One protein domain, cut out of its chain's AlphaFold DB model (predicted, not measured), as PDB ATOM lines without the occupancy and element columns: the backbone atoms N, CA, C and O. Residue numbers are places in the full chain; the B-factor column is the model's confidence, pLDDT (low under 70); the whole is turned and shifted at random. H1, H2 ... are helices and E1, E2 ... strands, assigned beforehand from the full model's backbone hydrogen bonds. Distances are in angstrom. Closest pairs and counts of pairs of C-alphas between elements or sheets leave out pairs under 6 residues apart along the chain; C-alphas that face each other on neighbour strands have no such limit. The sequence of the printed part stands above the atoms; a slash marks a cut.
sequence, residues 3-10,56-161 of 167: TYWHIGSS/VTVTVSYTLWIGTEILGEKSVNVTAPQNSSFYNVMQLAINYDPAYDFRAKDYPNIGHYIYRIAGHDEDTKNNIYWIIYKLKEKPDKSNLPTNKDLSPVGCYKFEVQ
ATOM      1  N   THR A   3       0.635 -32.399  12.955       32.44
ATOM      2  CA  THR A   3       0.943 -32.048  14.345       32.44
ATOM      3  C   THR A   3      -0.335 -31.933  15.164       32.44
ATOM      4  O   THR A   3      -1.349 -31.409  14.704       32.44
ATOM      5  N   TYR A   4      -0.267 -32.422  16.391       41.19
ATOM      6  CA  TYR A   4      -1.368 -32.570  17.325       41.19
ATOM      7  C   TYR A   4      -0.985 -31.982  18.669       41.19
ATOM      8  O   TYR A   4       0.173 -32.068  19.074       41.19
ATOM      9  N   TRP A   5      -1.955 -31.469  19.416       34.06
ATOM     10  CA  TRP A   5      -1.743 -31.213  20.833       34.06
ATOM     11  C   TRP A   5      -3.009 -31.410  21.662       34.06
ATOM     12  O   TRP A   5      -4.118 -31.202  21.170       34.06
ATOM     13  N   HIS A   6      -2.809 -31.821  22.914       29.45
ATOM     14  CA  HIS A   6      -3.829 -32.091  23.927       29.45
ATOM     15  C   HIS A   6      -3.456 -31.406  25.249       29.45
ATOM     16  O   HIS A   6      -2.311 -31.472  25.681       29.45
ATOM     17  N   ILE A   7      -4.415 -30.786  25.933       31.14
ATOM     18  CA  ILE A   7      -4.258 -30.343  27.326       31.14
ATOM     19  C   ILE A   7      -4.852 -31.423  28.240       31.14
ATOM     20  O   ILE A   7      -6.066 -31.483  28.407       31.14
ATOM     21  N   GLY A   8      -4.001 -32.259  28.841       26.70
ATOM     22  CA  GLY A   8      -4.422 -33.180  29.896       26.70
ATOM     23  C   GLY A   8      -4.500 -32.442  31.230       26.70
ATOM     24  O   GLY A   8      -3.484 -31.952  31.719       26.70
ATOM     25  N   SER A   9      -5.689 -32.354  31.822       30.94
ATOM     26  CA  SER A   9      -5.869 -31.794  33.160       30.94
ATOM     27  C   SER A   9      -5.289 -32.741  34.218       30.94
ATOM     28  O   SER A   9      -5.823 -33.819  34.470       30.94
ATOM     29  N   SER A  10      -4.208 -32.336  34.887       29.48
ATOM     30  CA  SER A  10      -3.870 -32.887  36.201       29.48
ATOM     31  C   SER A  10      -4.383 -31.922  37.263       29.48
ATOM     32  O   SER A  10      -3.796 -30.869  37.501       29.48
ATOM     33  N   VAL A  56       1.566 -18.395  36.423       77.38
ATOM     34  CA  VAL A  56       0.634 -19.480  36.088       77.38
ATOM     35  C   VAL A  56       1.125 -20.198  34.836       77.38
ATOM     36  O   VAL A  56       1.127 -19.648  33.737       77.38
ATOM     37  N   THR A  57       1.540 -21.454  34.994       83.19
ATOM     38  CA  THR A  57       1.974 -22.315  33.887       83.19
ATOM     39  C   THR A  57       0.930 -23.378  33.562       83.19
ATOM     40  O   THR A  57       0.160 -23.826  34.412       83.19
ATOM     41  N   VAL A  58       0.904 -23.798  32.301       83.06
ATOM     42  CA  VAL A  58       0.029 -24.844  31.773       83.06
ATOM     43  C   VAL A  58       0.872 -25.910  31.081       83.06
ATOM     44  O   VAL A  58       1.860 -25.607  30.412       83.06
ATOM     45  N   THR A  59       0.475 -27.173  31.231       86.19
ATOM     46  CA  THR A  59       1.148 -28.300  30.572       86.19
ATOM     47  C   THR A  59       0.385 -28.713  29.322       86.19
ATOM     48  O   THR A  59      -0.796 -29.063  29.373       86.19
ATOM     49  N   VAL A  60       1.086 -28.702  28.192       84.56
ATOM     50  CA  VAL A  60       0.570 -29.052  26.870       84.56
ATOM     51  C   VAL A  60       1.223 -30.345  26.392       84.56
ATOM     52  O   VAL A  60       2.442 -30.430  26.294       84.56
ATOM     53  N   SER A  61       0.424 -31.351  26.044       88.62
ATOM     54  CA  SER A  61       0.894 -32.544  25.333       88.62
ATOM     55  C   SER A  61       1.032 -32.206  23.852       88.62
ATOM     56  O   SER A  61       0.023 -32.099  23.164       88.62
ATOM     57  N   TYR A  62       2.258 -32.068  23.352       89.50
ATOM     58  CA  TYR A  62       2.582 -31.847  21.943       89.50
ATOM     59  C   TYR A  62       2.978 -33.166  21.262       89.50
ATOM     60  O   TYR A  62       3.976 -33.797  21.615       89.50
ATOM     61  N   THR A  63       2.194 -33.577  20.266       89.88
ATOM     62  CA  THR A  63       2.365 -34.824  19.518       89.88
ATOM     63  C   THR A  63       2.654 -34.543  18.037       89.88
ATOM     64  O   THR A  63       1.929 -33.814  17.364       89.88
ATOM     65  N   LEU A  64       3.717 -35.138  17.503       87.06
ATOM     66  CA  LEU A  64       4.162 -35.025  16.115       87.06
ATOM     67  C   LEU A  64       3.929 -36.353  15.388       87.06
ATOM     68  O   LEU A  64       4.472 -37.376  15.808       87.06
ATOM     69  N   TRP A  65       3.162 -36.332  14.297       83.69
ATOM     70  CA  TRP A  65       2.969 -37.459  13.382       83.69
ATOM     71  C   TRP A  65       3.600 -37.164  12.016       83.69
ATOM     72  O   TRP A  65       3.239 -36.216  11.308       83.69
ATOM     73  N   ILE A  66       4.542 -38.014  11.621       77.50
ATOM     74  CA  ILE A  66       5.299 -37.887  10.375       77.50
ATOM     75  C   ILE A  66       4.802 -38.941   9.383       77.50
ATOM     76  O   ILE A  66       4.659 -40.111   9.721       77.50
ATOM     77  N   GLY A  67       4.565 -38.526   8.138       62.50
ATOM     78  CA  GLY A  67       4.058 -39.391   7.067       62.50
ATOM     79  C   GLY A  67       2.531 -39.522   7.033       62.50
ATOM     80  O   GLY A  67       1.839 -39.230   8.005       62.50
ATOM     81  N   THR A  68       1.999 -39.931   5.880       55.34
ATOM     82  CA  THR A  68       0.555 -40.133   5.640       55.34
ATOM     83  C   THR A  68       0.000 -41.385   6.321       55.34
ATOM     84  O   THR A  68      -1.195 -41.454   6.569       55.34
ATOM     85  N   GLU A  69       0.869 -42.335   6.672       56.75
ATOM     86  CA  GLU A  69       0.544 -43.559   7.422       56.75
ATOM     87  C   GLU A  69       1.015 -43.500   8.887       56.75
ATOM     88  O   GLU A  69       1.045 -44.517   9.571       56.75
ATOM     89  N   ILE A  70       1.397 -42.314   9.384       62.53
ATOM     90  CA  ILE A  70       1.957 -42.133  10.737       62.53
ATOM     91  C   ILE A  70       3.193 -43.030  10.926       62.53
ATOM     92  O   ILE A  70       3.297 -43.841  11.846       62.53
ATOM     93  N   LEU A  71       4.149 -42.868  10.013       62.03
ATOM     94  CA  LEU A  71       5.420 -43.594   9.987       62.03
ATOM     95  C   LEU A  71       6.291 -43.284  11.212       62.03
ATOM     96  O   LEU A  71       7.148 -44.081  11.581       62.03
ATOM     97  N   GLY A  72       6.065 -42.134  11.850       66.56
ATOM     98  CA  GLY A  72       6.693 -41.766  13.111       66.56
ATOM     99  C   GLY A  72       5.723 -41.003  14.003       66.56
ATOM    100  O   GLY A  72       5.040 -40.091  13.539       66.56
ATOM    101  N   GLU A  73       5.685 -41.370  15.281       83.56
ATOM    102  CA  GLU A  73       4.939 -40.673  16.324       83.56
ATOM    103  C   GLU A  73       5.892 -40.285  17.451       83.56
ATOM    104  O   GLU A  73       6.645 -41.122  17.954       83.56
ATOM    105  N   LYS A  74       5.823 -39.024  17.877       85.25
ATOM    106  CA  LYS A  74       6.538 -38.546  19.057       85.25
ATOM    107  C   LYS A  74       5.642 -37.650  19.890       85.25
ATOM    108  O   LYS A  74       4.959 -36.799  19.333       85.25
ATOM    109  N   SER A  75       5.645 -37.825  21.208       89.62
ATOM    110  CA  SER A  75       4.856 -36.999  22.127       89.62
ATOM    111  C   SER A  75       5.712 -36.477  23.274       89.62
ATOM    112  O   SER A  75       6.470 -37.241  23.866       89.62
ATOM    113  N   VAL A  76       5.543 -35.201  23.612       88.56
ATOM    114  CA  VAL A  76       6.230 -34.535  24.721       88.56
ATOM    115  C   VAL A  76       5.243 -33.655  25.479       88.56
ATOM    116  O   VAL A  76       4.363 -33.040  24.881       88.56
ATOM    117  N   ASN A  77       5.371 -33.604  26.802       89.75
ATOM    118  CA  ASN A  77       4.610 -32.678  27.633       89.75
ATOM    119  C   ASN A  77       5.473 -31.440  27.886       89.75
ATOM    120  O   ASN A  77       6.525 -31.548  28.512       89.75
ATOM    121  N   VAL A  78       5.029 -30.289  27.394       86.62
ATOM    122  CA  VAL A  78       5.734 -29.009  27.489       86.62
ATOM    123  C   VAL A  78       5.011 -28.132  28.498       86.62
ATOM    124  O   VAL A  78       3.805 -27.917  28.376       86.62
ATOM    125  N   THR A  79       5.740 -27.612  29.479       88.44
ATOM    126  CA  THR A  79       5.208 -26.618  30.413       88.44
ATOM    127  C   THR A  79       5.506 -25.228  29.868       88.44
ATOM    128  O   THR A  79       6.658 -24.914  29.575       88.44
ATOM    129  N   ALA A  80       4.472 -24.406  29.710       84.25
ATOM    130  CA  ALA A  80       4.584 -23.045  29.196       84.25
ATOM    131  C   ALA A  80       3.763 -22.076  30.060       84.25
ATOM    132  O   ALA A  80       2.785 -22.507  30.675       84.25
ATOM    133  N   PRO A  81       4.107 -20.778  30.104       84.50
ATOM    134  CA  PRO A  81       3.252 -19.768  30.724       84.50
ATOM    135  C   PRO A  81       1.840 -19.796  30.131       84.50
ATOM    136  O   PRO A  81       1.670 -20.020  28.925       84.50
ATOM    137  N   GLN A  82       0.827 -19.563  30.959       78.06
ATOM    138  CA  GLN A  82      -0.552 -19.443  30.503       78.06
ATOM    139  C   GLN A  82      -0.665 -18.340  29.435       78.06
ATOM    140  O   GLN A  82       0.077 -17.362  29.441       78.06
ATOM    141  N   ASN A  83      -1.570 -18.531  28.474       76.88
ATOM    142  CA  ASN A  83      -1.773 -17.665  27.307       76.88
ATOM    143  C   ASN A  83      -0.592 -17.627  26.318       76.88
ATOM    144  O   ASN A  83      -0.641 -16.888  25.337       76.88
ATOM    145  N   SER A  84       0.436 -18.466  26.504       78.12
ATOM    146  CA  SER A  84       1.506 -18.640  25.514       78.12
ATOM    147  C   SER A  84       0.954 -19.030  24.147       78.12
ATOM    148  O   SER A  84      -0.025 -19.771  24.049       78.12
ATOM    149  N   SER A  85       1.630 -18.593  23.083       82.75
ATOM    150  CA  SER A  85       1.323 -19.046  21.729       82.75
ATOM    151  C   SER A  85       1.748 -20.504  21.514       82.75
ATOM    152  O   SER A  85       2.698 -20.985  22.138       82.75
ATOM    153  N   PHE A  86       1.110 -21.215  20.578       83.06
ATOM    154  CA  PHE A  86       1.600 -22.541  20.171       83.06
ATOM    155  C   PHE A  86       3.033 -22.473  19.614       83.06
ATOM    156  O   PHE A  86       3.821 -23.386  19.834       83.06
ATOM    157  N   TYR A  87       3.401 -21.369  18.958       85.75
ATOM    158  CA  TYR A  87       4.781 -21.127  18.538       85.75
ATOM    159  C   TYR A  87       5.762 -21.147  19.724       85.75
ATOM    160  O   TYR A  87       6.789 -21.816  19.644       85.75
ATOM    161  N   ASN A  88       5.413 -20.512  20.852       88.88
ATOM    162  CA  ASN A  88       6.225 -20.569  22.073       88.88
ATOM    163  C   ASN A  88       6.347 -22.009  22.605       88.88
ATOM    164  O   ASN A  88       7.432 -22.452  22.968       88.88
ATOM    165  N   VAL A  89       5.255 -22.782  22.579       89.50
ATOM    166  CA  VAL A  89       5.286 -24.211  22.948       89.50
ATOM    167  C   VAL A  89       6.246 -24.996  22.048       89.50
ATOM    168  O   VAL A  89       7.017 -25.809  22.554       89.50
ATOM    169  N   MET A  90       6.251 -24.737  20.735       89.62
ATOM    170  CA  MET A  90       7.202 -25.365  19.811       89.62
ATOM    171  C   MET A  90       8.650 -24.979  20.137       89.62
ATOM    172  O   MET A  90       9.520 -25.845  20.127       89.62
ATOM    173  N   GLN A  91       8.916 -23.708  20.463       92.75
ATOM    174  CA  GLN A  91      10.253 -23.248  20.861       92.75
ATOM    175  C   GLN A  91      10.728 -23.936  22.145       92.75
ATOM    176  O   GLN A  91      11.869 -24.387  22.221       92.75
ATOM    177  N   LEU A  92       9.842 -24.067  23.135       91.88
ATOM    178  CA  LEU A  92      10.145 -24.748  24.390       91.88
ATOM    179  C   LEU A  92      10.372 -26.250  24.188       91.88
ATOM    180  O   LEU A  92      11.279 -26.802  24.806       91.88
ATOM    181  N   ALA A  93       9.612 -26.905  23.305       91.44
ATOM    182  CA  ALA A  93       9.702 -28.347  23.053       91.44
ATOM    183  C   ALA A  93      11.115 -28.814  22.659       91.44
ATOM    184  O   ALA A  93      11.529 -29.900  23.064       91.44
ATOM    185  N   ILE A  94      11.873 -27.986  21.933       91.38
ATOM    186  CA  ILE A  94      13.251 -28.289  21.509       91.38
ATOM    187  C   ILE A  94      14.176 -28.489  22.719       91.38
ATOM    188  O   ILE A  94      15.069 -29.336  22.682       91.38
ATOM    189  N   ASN A  95      13.935 -27.757  23.813       91.88
ATOM    190  CA  ASN A  95      14.716 -27.881  25.044       91.88
ATOM    191  C   ASN A  95      14.434 -29.197  25.786       91.88
ATOM    192  O   ASN A  95      15.291 -29.674  26.524       91.88
ATOM    193  N   TYR A  96      13.245 -29.779  25.596       88.06
ATOM    194  CA  TYR A  96      12.904 -31.093  26.145       88.06
ATOM    195  C   TYR A  96      13.462 -32.218  25.275       88.06
ATOM    196  O   TYR A  96      13.949 -33.217  25.800       88.06
ATOM    197  N   ASP A  97      13.376 -32.069  23.951       88.44
ATOM    198  CA  ASP A  97      13.855 -33.072  23.010       88.44
ATOM    199  C   ASP A  97      14.216 -32.437  21.647       88.44
ATOM    200  O   ASP A  97      13.335 -31.912  20.955       88.44
ATOM    201  N   PRO A  98      15.487 -32.531  21.202       89.75
ATOM    202  CA  PRO A  98      15.948 -31.935  19.946       89.75
ATOM    203  C   PRO A  98      15.220 -32.424  18.688       89.75
ATOM    204  O   PRO A  98      15.288 -31.772  17.648       89.75
ATOM    205  N   ALA A  99      14.507 -33.554  18.740       88.19
ATOM    206  CA  ALA A  99      13.714 -34.018  17.602       88.19
ATOM    207  C   ALA A  99      12.521 -33.104  17.281       88.19
ATOM    208  O   ALA A  99      11.919 -33.262  16.222       88.19
ATOM    209  N   TYR A 100      12.174 -32.167  18.166       89.25
ATOM    210  CA  TYR A 100      11.159 -31.144  17.910       89.25
ATOM    211  C   TYR A 100      11.716 -29.883  17.237       89.25
ATOM    212  O   TYR A 100      10.978 -28.908  17.092       89.25
ATOM    213  N   ASP A 101      12.983 -29.893  16.797       92.94
ATOM    214  CA  ASP A 101      13.554 -28.807  15.997       92.94
ATOM    215  C   ASP A 101      12.657 -28.469  14.799       92.94
ATOM    216  O   ASP A 101      12.151 -29.354  14.099       92.94
ATOM    217  N   PHE A 102      12.457 -27.176  14.562       90.56
ATOM    218  CA  PHE A 102      11.602 -26.689  13.489       90.56
ATOM    219  C   PHE A 102      12.180 -25.432  12.842       90.56
ATOM    220  O   PHE A 102      12.983 -24.709  13.428       90.56
ATOM    221  N   ARG A 103      11.740 -25.144  11.613       90.75
ATOM    222  CA  ARG A 103      12.056 -23.888  10.922       90.75
ATOM    223  C   ARG A 103      10.793 -23.170  10.490       90.75
ATOM    224  O   ARG A 103       9.857 -23.782   9.967       90.75
ATOM    225  N   ALA A 104      10.816 -21.857  10.678       86.81
ATOM    226  CA  ALA A 104       9.738 -20.953  10.329       86.81
ATOM    227  C   ALA A 104      10.223 -19.850   9.383       86.81
ATOM    228  O   ALA A 104      11.400 -19.489   9.383       86.81
ATOM    229  N   LYS A 105       9.306 -19.321   8.573       82.31
ATOM    230  CA  LYS A 105       9.468 -18.054   7.851       82.31
ATOM    231  C   LYS A 105       8.554 -17.014   8.474       82.31
ATOM    232  O   LYS A 105       7.387 -17.307   8.730       82.31
ATOM    233  N   ASP A 106       9.067 -15.807   8.637       81.50
ATOM    234  CA  ASP A 106       8.299 -14.694   9.176       81.50
ATOM    235  C   ASP A 106       7.676 -13.888   8.047       81.50
ATOM    236  O   ASP A 106       8.366 -13.389   7.155       81.50
ATOM    237  N   TYR A 107       6.355 -13.750   8.098       75.81
ATOM    238  CA  TYR A 107       5.609 -12.902   7.182       75.81
ATOM    239  C   TYR A 107       4.960 -11.757   7.965       75.81
ATOM    240  O   TYR A 107       4.121 -12.033   8.826       75.81
ATOM    241  N   PRO A 108       5.252 -10.482   7.637       64.00
ATOM    242  CA  PRO A 108       4.802  -9.319   8.412       64.00
ATOM    243  C   PRO A 108       3.295  -9.254   8.713       64.00
ATOM    244  O   PRO A 108       2.904  -8.719   9.742       64.00
ATOM    245  N   ASN A 109       2.448  -9.825   7.846       65.19
ATOM    246  CA  ASN A 109       0.983  -9.759   7.970       65.19
ATOM    247  C   ASN A 109       0.314 -11.090   8.362       65.19
ATOM    248  O   ASN A 109      -0.864 -11.106   8.715       65.19
ATOM    249  N   ILE A 110       1.034 -12.210   8.253       66.94
ATOM    250  CA  ILE A 110       0.479 -13.572   8.400       66.94
ATOM    251  C   ILE A 110       1.031 -14.248   9.667       66.94
ATOM    252  O   ILE A 110       0.354 -15.091  10.257       66.94
ATOM    253  N   GLY A 111       2.213 -13.828  10.131       73.44
ATOM    254  CA  GLY A 111       2.925 -14.417  11.262       73.44
ATOM    255  C   GLY A 111       3.919 -15.495  10.827       73.44
ATOM    256  O   GLY A 111       4.408 -15.489   9.695       73.44
ATOM    257  N   HIS A 112       4.222 -16.414  11.743       75.50
ATOM    258  CA  HIS A 112       5.194 -17.485  11.531       75.50
ATOM    259  C   HIS A 112       4.597 -18.631  10.703       75.50
ATOM    260  O   HIS A 112       3.595 -19.247  11.082       75.50
ATOM    261  N   TYR A 113       5.242 -18.946   9.583       79.81
ATOM    262  CA  TYR A 113       4.907 -20.079   8.727       79.81
ATOM    263  C   TYR A 113       5.920 -21.206   8.917       79.81
ATOM    264  O   TYR A 113       7.080 -21.074   8.522       79.81
ATOM    265  N   ILE A 114       5.484 -22.313   9.517       84.00
ATOM    266  CA  ILE A 114       6.337 -23.478   9.766       84.00
ATOM    267  C   ILE A 114       6.445 -24.314   8.493       84.00
ATOM    268  O   ILE A 114       5.434 -24.795   7.988       84.00
ATOM    269  N   TYR A 115       7.668 -24.525   8.009       81.44
ATOM    270  CA  TYR A 115       7.918 -25.282   6.776       81.44
ATOM    271  C   TYR A 115       8.799 -26.520   6.988       81.44
ATOM    272  O   TYR A 115       8.931 -27.341   6.081       81.44
ATOM    273  N   ARG A 116       9.404 -26.682   8.171       85.62
ATOM    274  CA  ARG A 116      10.229 -27.845   8.519       85.62
ATOM    275  C   ARG A 116      10.024 -28.219   9.979       85.62
ATOM    276  O   ARG A 116      10.079 -27.327  10.819       85.62
ATOM    277  N   ILE A 117       9.857 -29.507  10.276       88.56
ATOM    278  CA  ILE A 117       9.825 -30.048  11.647       88.56
ATOM    279  C   ILE A 117      10.573 -31.385  11.665       88.56
ATOM    280  O   ILE A 117      10.453 -32.164  10.717       88.56
ATOM    281  N   ALA A 118      11.354 -31.654  12.713       87.88
ATOM    282  CA  ALA A 118      12.092 -32.905  12.913       87.88
ATOM    283  C   ALA A 118      12.992 -33.290  11.723       87.88
ATOM    284  O   ALA A 118      13.139 -34.459  11.378       87.88
ATOM    285  N   GLY A 119      13.560 -32.294  11.039       87.81
ATOM    286  CA  GLY A 119      14.382 -32.526   9.852       87.81
ATOM    287  C   GLY A 119      13.609 -32.783   8.551       87.81
ATOM    288  O   GLY A 119      14.262 -32.887   7.515       87.81
ATOM    289  N   HIS A 120      12.274 -32.813   8.566       82.56
ATOM    290  CA  HIS A 120      11.433 -33.018   7.383       82.56
ATOM    291  C   HIS A 120      10.875 -31.690   6.859       82.56
ATOM    292  O   HIS A 120      10.151 -30.986   7.565       82.56
ATOM    293  N   ASP A 121      11.224 -31.348   5.619       83.31
ATOM    294  CA  ASP A 121      10.684 -30.181   4.920       83.31
ATOM    295  C   ASP A 121       9.290 -30.478   4.348       83.31
ATOM    296  O   ASP A 121       8.950 -31.621   4.032       83.31
ATOM    297  N   GLU A 122       8.487 -29.430   4.193       77.75
ATOM    298  CA  GLU A 122       7.296 -29.469   3.352       77.75
ATOM    299  C   GLU A 122       7.650 -29.756   1.884       77.75
ATOM    300  O   GLU A 122       8.729 -29.408   1.398       77.75
ATOM    301  N   ASP A 123       6.702 -30.335   1.152       75.31
ATOM    302  CA  ASP A 123       6.804 -30.517  -0.293       75.31
ATOM    303  C   ASP A 123       5.588 -29.888  -0.966       75.31
ATOM    304  O   ASP A 123       4.563 -30.523  -1.222       75.31
ATOM    305  N   THR A 124       5.719 -28.599  -1.257       71.62
ATOM    306  CA  THR A 124       4.663 -27.803  -1.882       71.62
ATOM    307  C   THR A 124       4.309 -28.291  -3.286       71.62
ATOM    308  O   THR A 124       3.164 -28.129  -3.704       71.62
ATOM    309  N   LYS A 125       5.235 -28.945  -4.006       74.00
ATOM    310  CA  LYS A 125       4.979 -29.492  -5.352       74.00
ATOM    311  C   LYS A 125       4.032 -30.686  -5.295       74.00
ATOM    312  O   LYS A 125       3.182 -30.829  -6.168       74.00
ATOM    313  N   ASN A 126       4.166 -31.507  -4.256       69.38
ATOM    314  CA  ASN A 126       3.307 -32.662  -4.009       69.38
ATOM    315  C   ASN A 126       2.166 -32.366  -3.016       69.38
ATOM    316  O   ASN A 126       1.493 -33.288  -2.562       69.38
ATOM    317  N   ASN A 127       1.919 -31.089  -2.695       68.38
ATOM    318  CA  ASN A 127       0.901 -30.633  -1.742       68.38
ATOM    319  C   ASN A 127       1.041 -31.222  -0.324       68.38
ATOM    320  O   ASN A 127       0.049 -31.456   0.370       68.38
ATOM    321  N   ILE A 128       2.273 -31.454   0.124       70.31
ATOM    322  CA  ILE A 128       2.579 -31.953   1.462       70.31
ATOM    323  C   ILE A 128       2.946 -30.771   2.352       70.31
ATOM    324  O   ILE A 128       4.020 -30.193   2.221       70.31
ATOM    325  N   TYR A 129       2.067 -30.469   3.302       76.00
ATOM    326  CA  TYR A 129       2.242 -29.389   4.270       76.00
ATOM    327  C   TYR A 129       2.247 -29.923   5.706       76.00
ATOM    328  O   TYR A 129       1.823 -31.060   5.980       76.00
ATOM    329  N   TRP A 130       2.713 -29.078   6.625       79.56
ATOM    330  CA  TRP A 130       2.522 -29.251   8.060       79.56
ATOM    331  C   TRP A 130       1.169 -28.688   8.473       79.56
ATOM    332  O   TRP A 130       0.855 -27.532   8.203       79.56
ATOM    333  N   ILE A 131       0.365 -29.516   9.134       79.31
ATOM    334  CA  ILE A 131      -0.970 -29.137   9.593       79.31
ATOM    335  C   ILE A 131      -0.997 -29.167  11.117       79.31
ATOM    336  O   ILE A 131      -0.490 -30.113  11.723       79.31
ATOM    337  N   ILE A 132      -1.597 -28.141  11.724       79.56
ATOM    338  CA  ILE A 132      -1.743 -28.002  13.174       79.56
ATOM    339  C   ILE A 132      -3.198 -28.271  13.557       79.56
ATOM    340  O   ILE A 132      -4.108 -27.554  13.129       79.56
ATOM    341  N   TYR A 133      -3.404 -29.282  14.395       77.44
ATOM    342  CA  TYR A 133      -4.701 -29.628  14.971       77.44
ATOM    343  C   TYR A 133      -4.736 -29.281  16.452       77.44
ATOM    344  O   TYR A 133      -3.753 -29.497  17.161       77.44
ATOM    345  N   LYS A 134      -5.884 -28.797  16.934       77.75
ATOM    346  CA  LYS A 134      -6.146 -28.633  18.367       77.75
ATOM    347  C   LYS A 134      -7.103 -29.720  18.819       77.75
ATOM    348  O   LYS A 134      -8.275 -29.684  18.456       77.75
ATOM    349  N   LEU A 135      -6.629 -30.630  19.662       77.31
ATOM    350  CA  LEU A 135      -7.460 -31.699  20.192       77.31
ATOM    351  C   LEU A 135      -7.736 -31.524  21.684       77.31
ATOM    352  O   LEU A 135      -6.931 -30.992  22.449       77.31
ATOM    353  N   LYS A 136      -8.911 -32.003  22.098       73.31
ATOM    354  CA  LYS A 136      -9.277 -32.129  23.512       73.31
ATOM    355  C   LYS A 136      -8.659 -33.340  24.186       73.31
ATOM    356  O   LYS A 136      -8.693 -33.374  25.401       73.31
ATOM    357  N   GLU A 137      -8.155 -34.299  23.417       75.38
ATOM    358  CA  GLU A 137      -7.555 -35.550  23.879       75.38
ATOM    359  C   GLU A 137      -6.339 -35.883  23.010       75.38
ATOM    360  O   GLU A 137      -6.158 -35.299  21.938       75.38
ATOM    361  N   LYS A 138      -5.473 -36.792  23.476       73.94
ATOM    362  CA  LYS A 138      -4.347 -37.255  22.656       73.94
ATOM    363  C   LYS A 138      -4.886 -37.864  21.359       73.94
ATOM    364  O   LYS A 138      -5.933 -38.505  21.385       73.94
ATOM    365  N   PRO A 139      -4.184 -37.674  20.238       76.88
ATOM    366  CA  PRO A 139      -4.666 -38.179  18.967       76.88
ATOM    367  C   PRO A 139      -4.712 -39.703  18.940       76.88
ATOM    368  O   PRO A 139      -3.775 -40.370  19.374       76.88
ATOM    369  N   ASP A 140      -5.800 -40.238  18.395       81.00
ATOM    370  CA  ASP A 140      -6.029 -41.670  18.243       81.00
ATOM    371  C   ASP A 140      -5.903 -42.055  16.765       81.00
ATOM    372  O   ASP A 140      -6.545 -41.470  15.894       81.00
ATOM    373  N   LYS A 141      -5.070 -43.055  16.463       76.38
ATOM    374  CA  LYS A 141      -4.862 -43.540  15.089       76.38
ATOM    375  C   LYS A 141      -6.114 -44.189  14.503       76.38
ATOM    376  O   LYS A 141      -6.269 -44.207  13.287       76.38
ATOM    377  N   SER A 142      -6.993 -44.719  15.354       78.75
ATOM    378  CA  SER A 142      -8.269 -45.305  14.940       78.75
ATOM    379  C   SER A 142      -9.345 -44.250  14.652       78.75
ATOM    380  O   SER A 142     -10.322 -44.544  13.965       78.75
ATOM    381  N   ASN A 143      -9.134 -43.008  15.106       77.25
ATOM    382  CA  ASN A 143     -10.024 -41.872  14.897       77.25
ATOM    383  C   ASN A 143      -9.225 -40.631  14.472       77.25
ATOM    384  O   ASN A 143      -8.930 -39.739  15.273       77.25
ATOM    385  N   LEU A 144      -8.849 -40.595  13.190       73.44
ATOM    386  CA  LEU A 144      -8.072 -39.499  12.617       73.44
ATOM    387  C   LEU A 144      -8.831 -38.165  12.746       73.44
ATOM    388  O   LEU A 144     -10.033 -38.122  12.473       73.44
ATOM    389  N   PRO A 145      -8.150 -37.056  13.087       68.75
ATOM    390  CA  PRO A 145      -8.777 -35.749  13.090       68.75
ATOM    391  C   PRO A 145      -9.307 -35.390  11.727       68.75
ATOM    392  O   PRO A 145      -8.741 -35.710  10.677       68.75
ATOM    393  N   THR A 146     -10.363 -34.610  11.781       69.25
ATOM    394  CA  THR A 146     -11.048 -34.120  10.606       69.25
ATOM    395  C   THR A 146     -10.798 -32.630  10.441       69.25
ATOM    396  O   THR A 146     -10.199 -31.965  11.286       69.25
ATOM    397  N   ASN A 147     -11.330 -32.056   9.365       67.25
ATOM    398  CA  ASN A 147     -11.269 -30.613   9.142       67.25
ATOM    399  C   ASN A 147     -11.896 -29.788  10.283       67.25
ATOM    400  O   ASN A 147     -11.610 -28.602  10.397       67.25
ATOM    401  N   LYS A 148     -12.739 -30.397  11.131       69.56
ATOM    402  CA  LYS A 148     -13.342 -29.744  12.304       69.56
ATOM    403  C   LYS A 148     -12.344 -29.513  13.443       69.56
ATOM    404  O   LYS A 148     -12.586 -28.658  14.287       69.56
ATOM    405  N   ASP A 149     -11.248 -30.262  13.443       64.06
ATOM    406  CA  ASP A 149     -10.211 -30.251  14.476       64.06
ATOM    407  C   ASP A 149      -9.004 -29.385  14.072       64.06
ATOM    408  O   ASP A 149      -8.048 -29.219  14.839       64.06
ATOM    409  N   LEU A 150      -9.030 -28.850  12.843       65.56
ATOM    410  CA  LEU A 150      -8.030 -27.911  12.353       65.56
ATOM    411  C   LEU A 150      -7.998 -26.691  13.262       65.56
ATOM    412  O   LEU A 150      -9.038 -26.142  13.637       65.56
ATOM    413  N   SER A 151      -6.790 -26.237  13.586       62.91
ATOM    414  CA  SER A 151      -6.650 -24.977  14.297       62.91
ATOM    415  C   SER A 151      -7.297 -23.853  13.472       62.91
ATOM    416  O   SER A 151      -6.938 -23.677  12.305       62.91
ATOM    417  N   PRO A 152      -8.221 -23.061  14.049       56.12
ATOM    418  CA  PRO A 152      -8.873 -21.962  13.335       56.12
ATOM    419  C   PRO A 152      -7.899 -20.826  12.982       56.12
ATOM    420  O   PRO A 152      -8.243 -19.943  12.199       56.12
ATOM    421  N   VAL A 153      -6.694 -20.827  13.568       56.47
ATOM    422  CA  VAL A 153      -5.648 -19.815  13.369       56.47
ATOM    423  C   VAL A 153      -4.253 -20.449  13.307       56.47
ATOM    424  O   VAL A 153      -4.034 -21.556  13.801       56.47
ATOM    425  N   GLY A 154      -3.290 -19.733  12.716       56.31
ATOM    426  CA  GLY A 154      -1.880 -20.136  12.707       56.31
ATOM    427  C   GLY A 154      -1.236 -20.133  14.102       56.31
ATOM    428  O   GLY A 154      -1.801 -19.612  15.063       56.31
ATOM    429  N   CYS A 155      -0.018 -20.677  14.200       54.97
ATOM    430  CA  CYS A 155       0.704 -20.918  15.463       54.97
ATOM    431  C   CYS A 155       0.915 -19.677  16.359       54.97
ATOM    432  O   CYS A 155       1.125 -19.823  17.561       54.97
ATOM    433  N   TYR A 156       0.838 -18.470  15.789       47.72
ATOM    434  CA  TYR A 156       1.086 -17.201  16.478       47.72
ATOM    435  C   TYR A 156      -0.136 -16.630  17.215       47.72
ATOM    436  O   TYR A 156       0.018 -16.026  18.269       47.72
ATOM    437  N   LYS A 157      -1.359 -16.833  16.706       52.66
ATOM    438  CA  LYS A 157      -2.589 -16.259  17.300       52.66
ATOM    439  C   LYS A 157      -3.293 -17.208  18.272       52.66
ATOM    440  O   LYS A 157      -4.448 -16.988  18.624       52.66
ATOM    441  N   PHE A 158      -2.629 -18.299  18.639       52.12
ATOM    442  CA  PHE A 158      -3.234 -19.373  19.408       52.12
ATOM    443  C   PHE A 158      -2.811 -19.312  20.875       52.12
ATOM    444  O   PHE A 158      -1.770 -19.860  21.216       52.12
ATOM    445  N   GLU A 159      -3.619 -18.694  21.736       52.78
ATOM    446  CA  GLU A 159      -3.369 -18.661  23.182       52.78
ATOM    447  C   GLU A 159      -3.696 -20.012  23.838       52.78
ATOM    448  O   GLU A 159      -4.801 -20.559  23.705       52.78
ATOM    449  N   VAL A 160      -2.731 -20.567  24.570       50.12
ATOM    450  CA  VAL A 160      -2.927 -21.760  25.395       50.12
ATOM    451  C   VAL A 160      -3.608 -21.346  26.701       50.12
ATOM    452  O   VAL A 160      -2.971 -20.848  27.624       50.12
ATOM    453  N   GLN A 161      -4.916 -21.570  26.783       46.06
ATOM    454  CA  GLN A 161      -5.701 -21.356  27.999       46.06
ATOM    455  C   GLN A 161      -6.015 -22.693  28.672       46.06
ATOM    456  O   GLN A 161      -6.299 -23.688  27.996       46.06
TER     457      GLN A 161
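Overview. This is residues 3 to 10 and 56 to 161 of the 167 residues of the protein "uncharacterized protein CG3556-like isoform X2" of Sitophilus oryzae (UniProt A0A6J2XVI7). A strongly twisted sheet of four strands, E3 - E2 - E1 - E6, has the single helix H1 crossing one face, towards its E3 and E2 side, two layers in all. A separate two-stranded hairpin, E4 and E5, is set off from this sheet, with H1 near both. The printed part has 114 residues with one named helix and six named strands, in the order E1 E2 E3 H1 E4 E5 E6; the larger sheet is mixed, the smaller antiparallel, and the class is mixed, though under half of the residues are in named elements. It is compact, with a radius of gyration of the C-alphas of 13.6 A and spans of 43 by 39 by 29 A.

Along the chain. E2, residues 57 to 66, and E3, residues 72 to 81, are each 28.4 A long. E1 is residues 3 to 6, starting at C-alpha 3 (0.943, -32.048, 14.345), and E6 is residues 131 to 135, ending at C-alpha 135 (-7.460, -31.699, 20.192). H1, residues 86 to 96, measures 15.4 A, E4, residues 102 to 107, 16.3 A, and E5, residues 111 to 117, 17.1 A.

Arrangement. E3 and E2 form an antiparallel hairpin, with N 62 and O 76 2.8 A apart. E2 and E1 are antiparallel (N 4 to O 63, 2.8 A); E1 and E6 are parallel (N 3 to O 131, 2.8 A). H1 is on this sheet at a height of 7.7 A, across the strands at 90 degrees to E2 on the local plane, and over E2, with E3 only just missed: 2 of its C-alphas fall there. The C-alphas of Val 78 and Ala 93 are the closest of E3 and H1, 6.0 A. In H1, 4 of 7 O i to N i+4 pairs are within hydrogen-bond range. In the hairpin E4 and E5, N 105 and O 113 are 2.8 A apart; both strands are apart from E1, E2 and E3.

Size, cuts and confidence. Residues 11 to 55 are cut out, with C-alphas 10 and 56 14.1 A apart. The link E5 to E6 is long, 13 residues, and residues 136 to 161 hold no named element. Mean pLDDT of the printed part is 73.9; residues 3 to 10 and 145 to 161 are among those of low confidence.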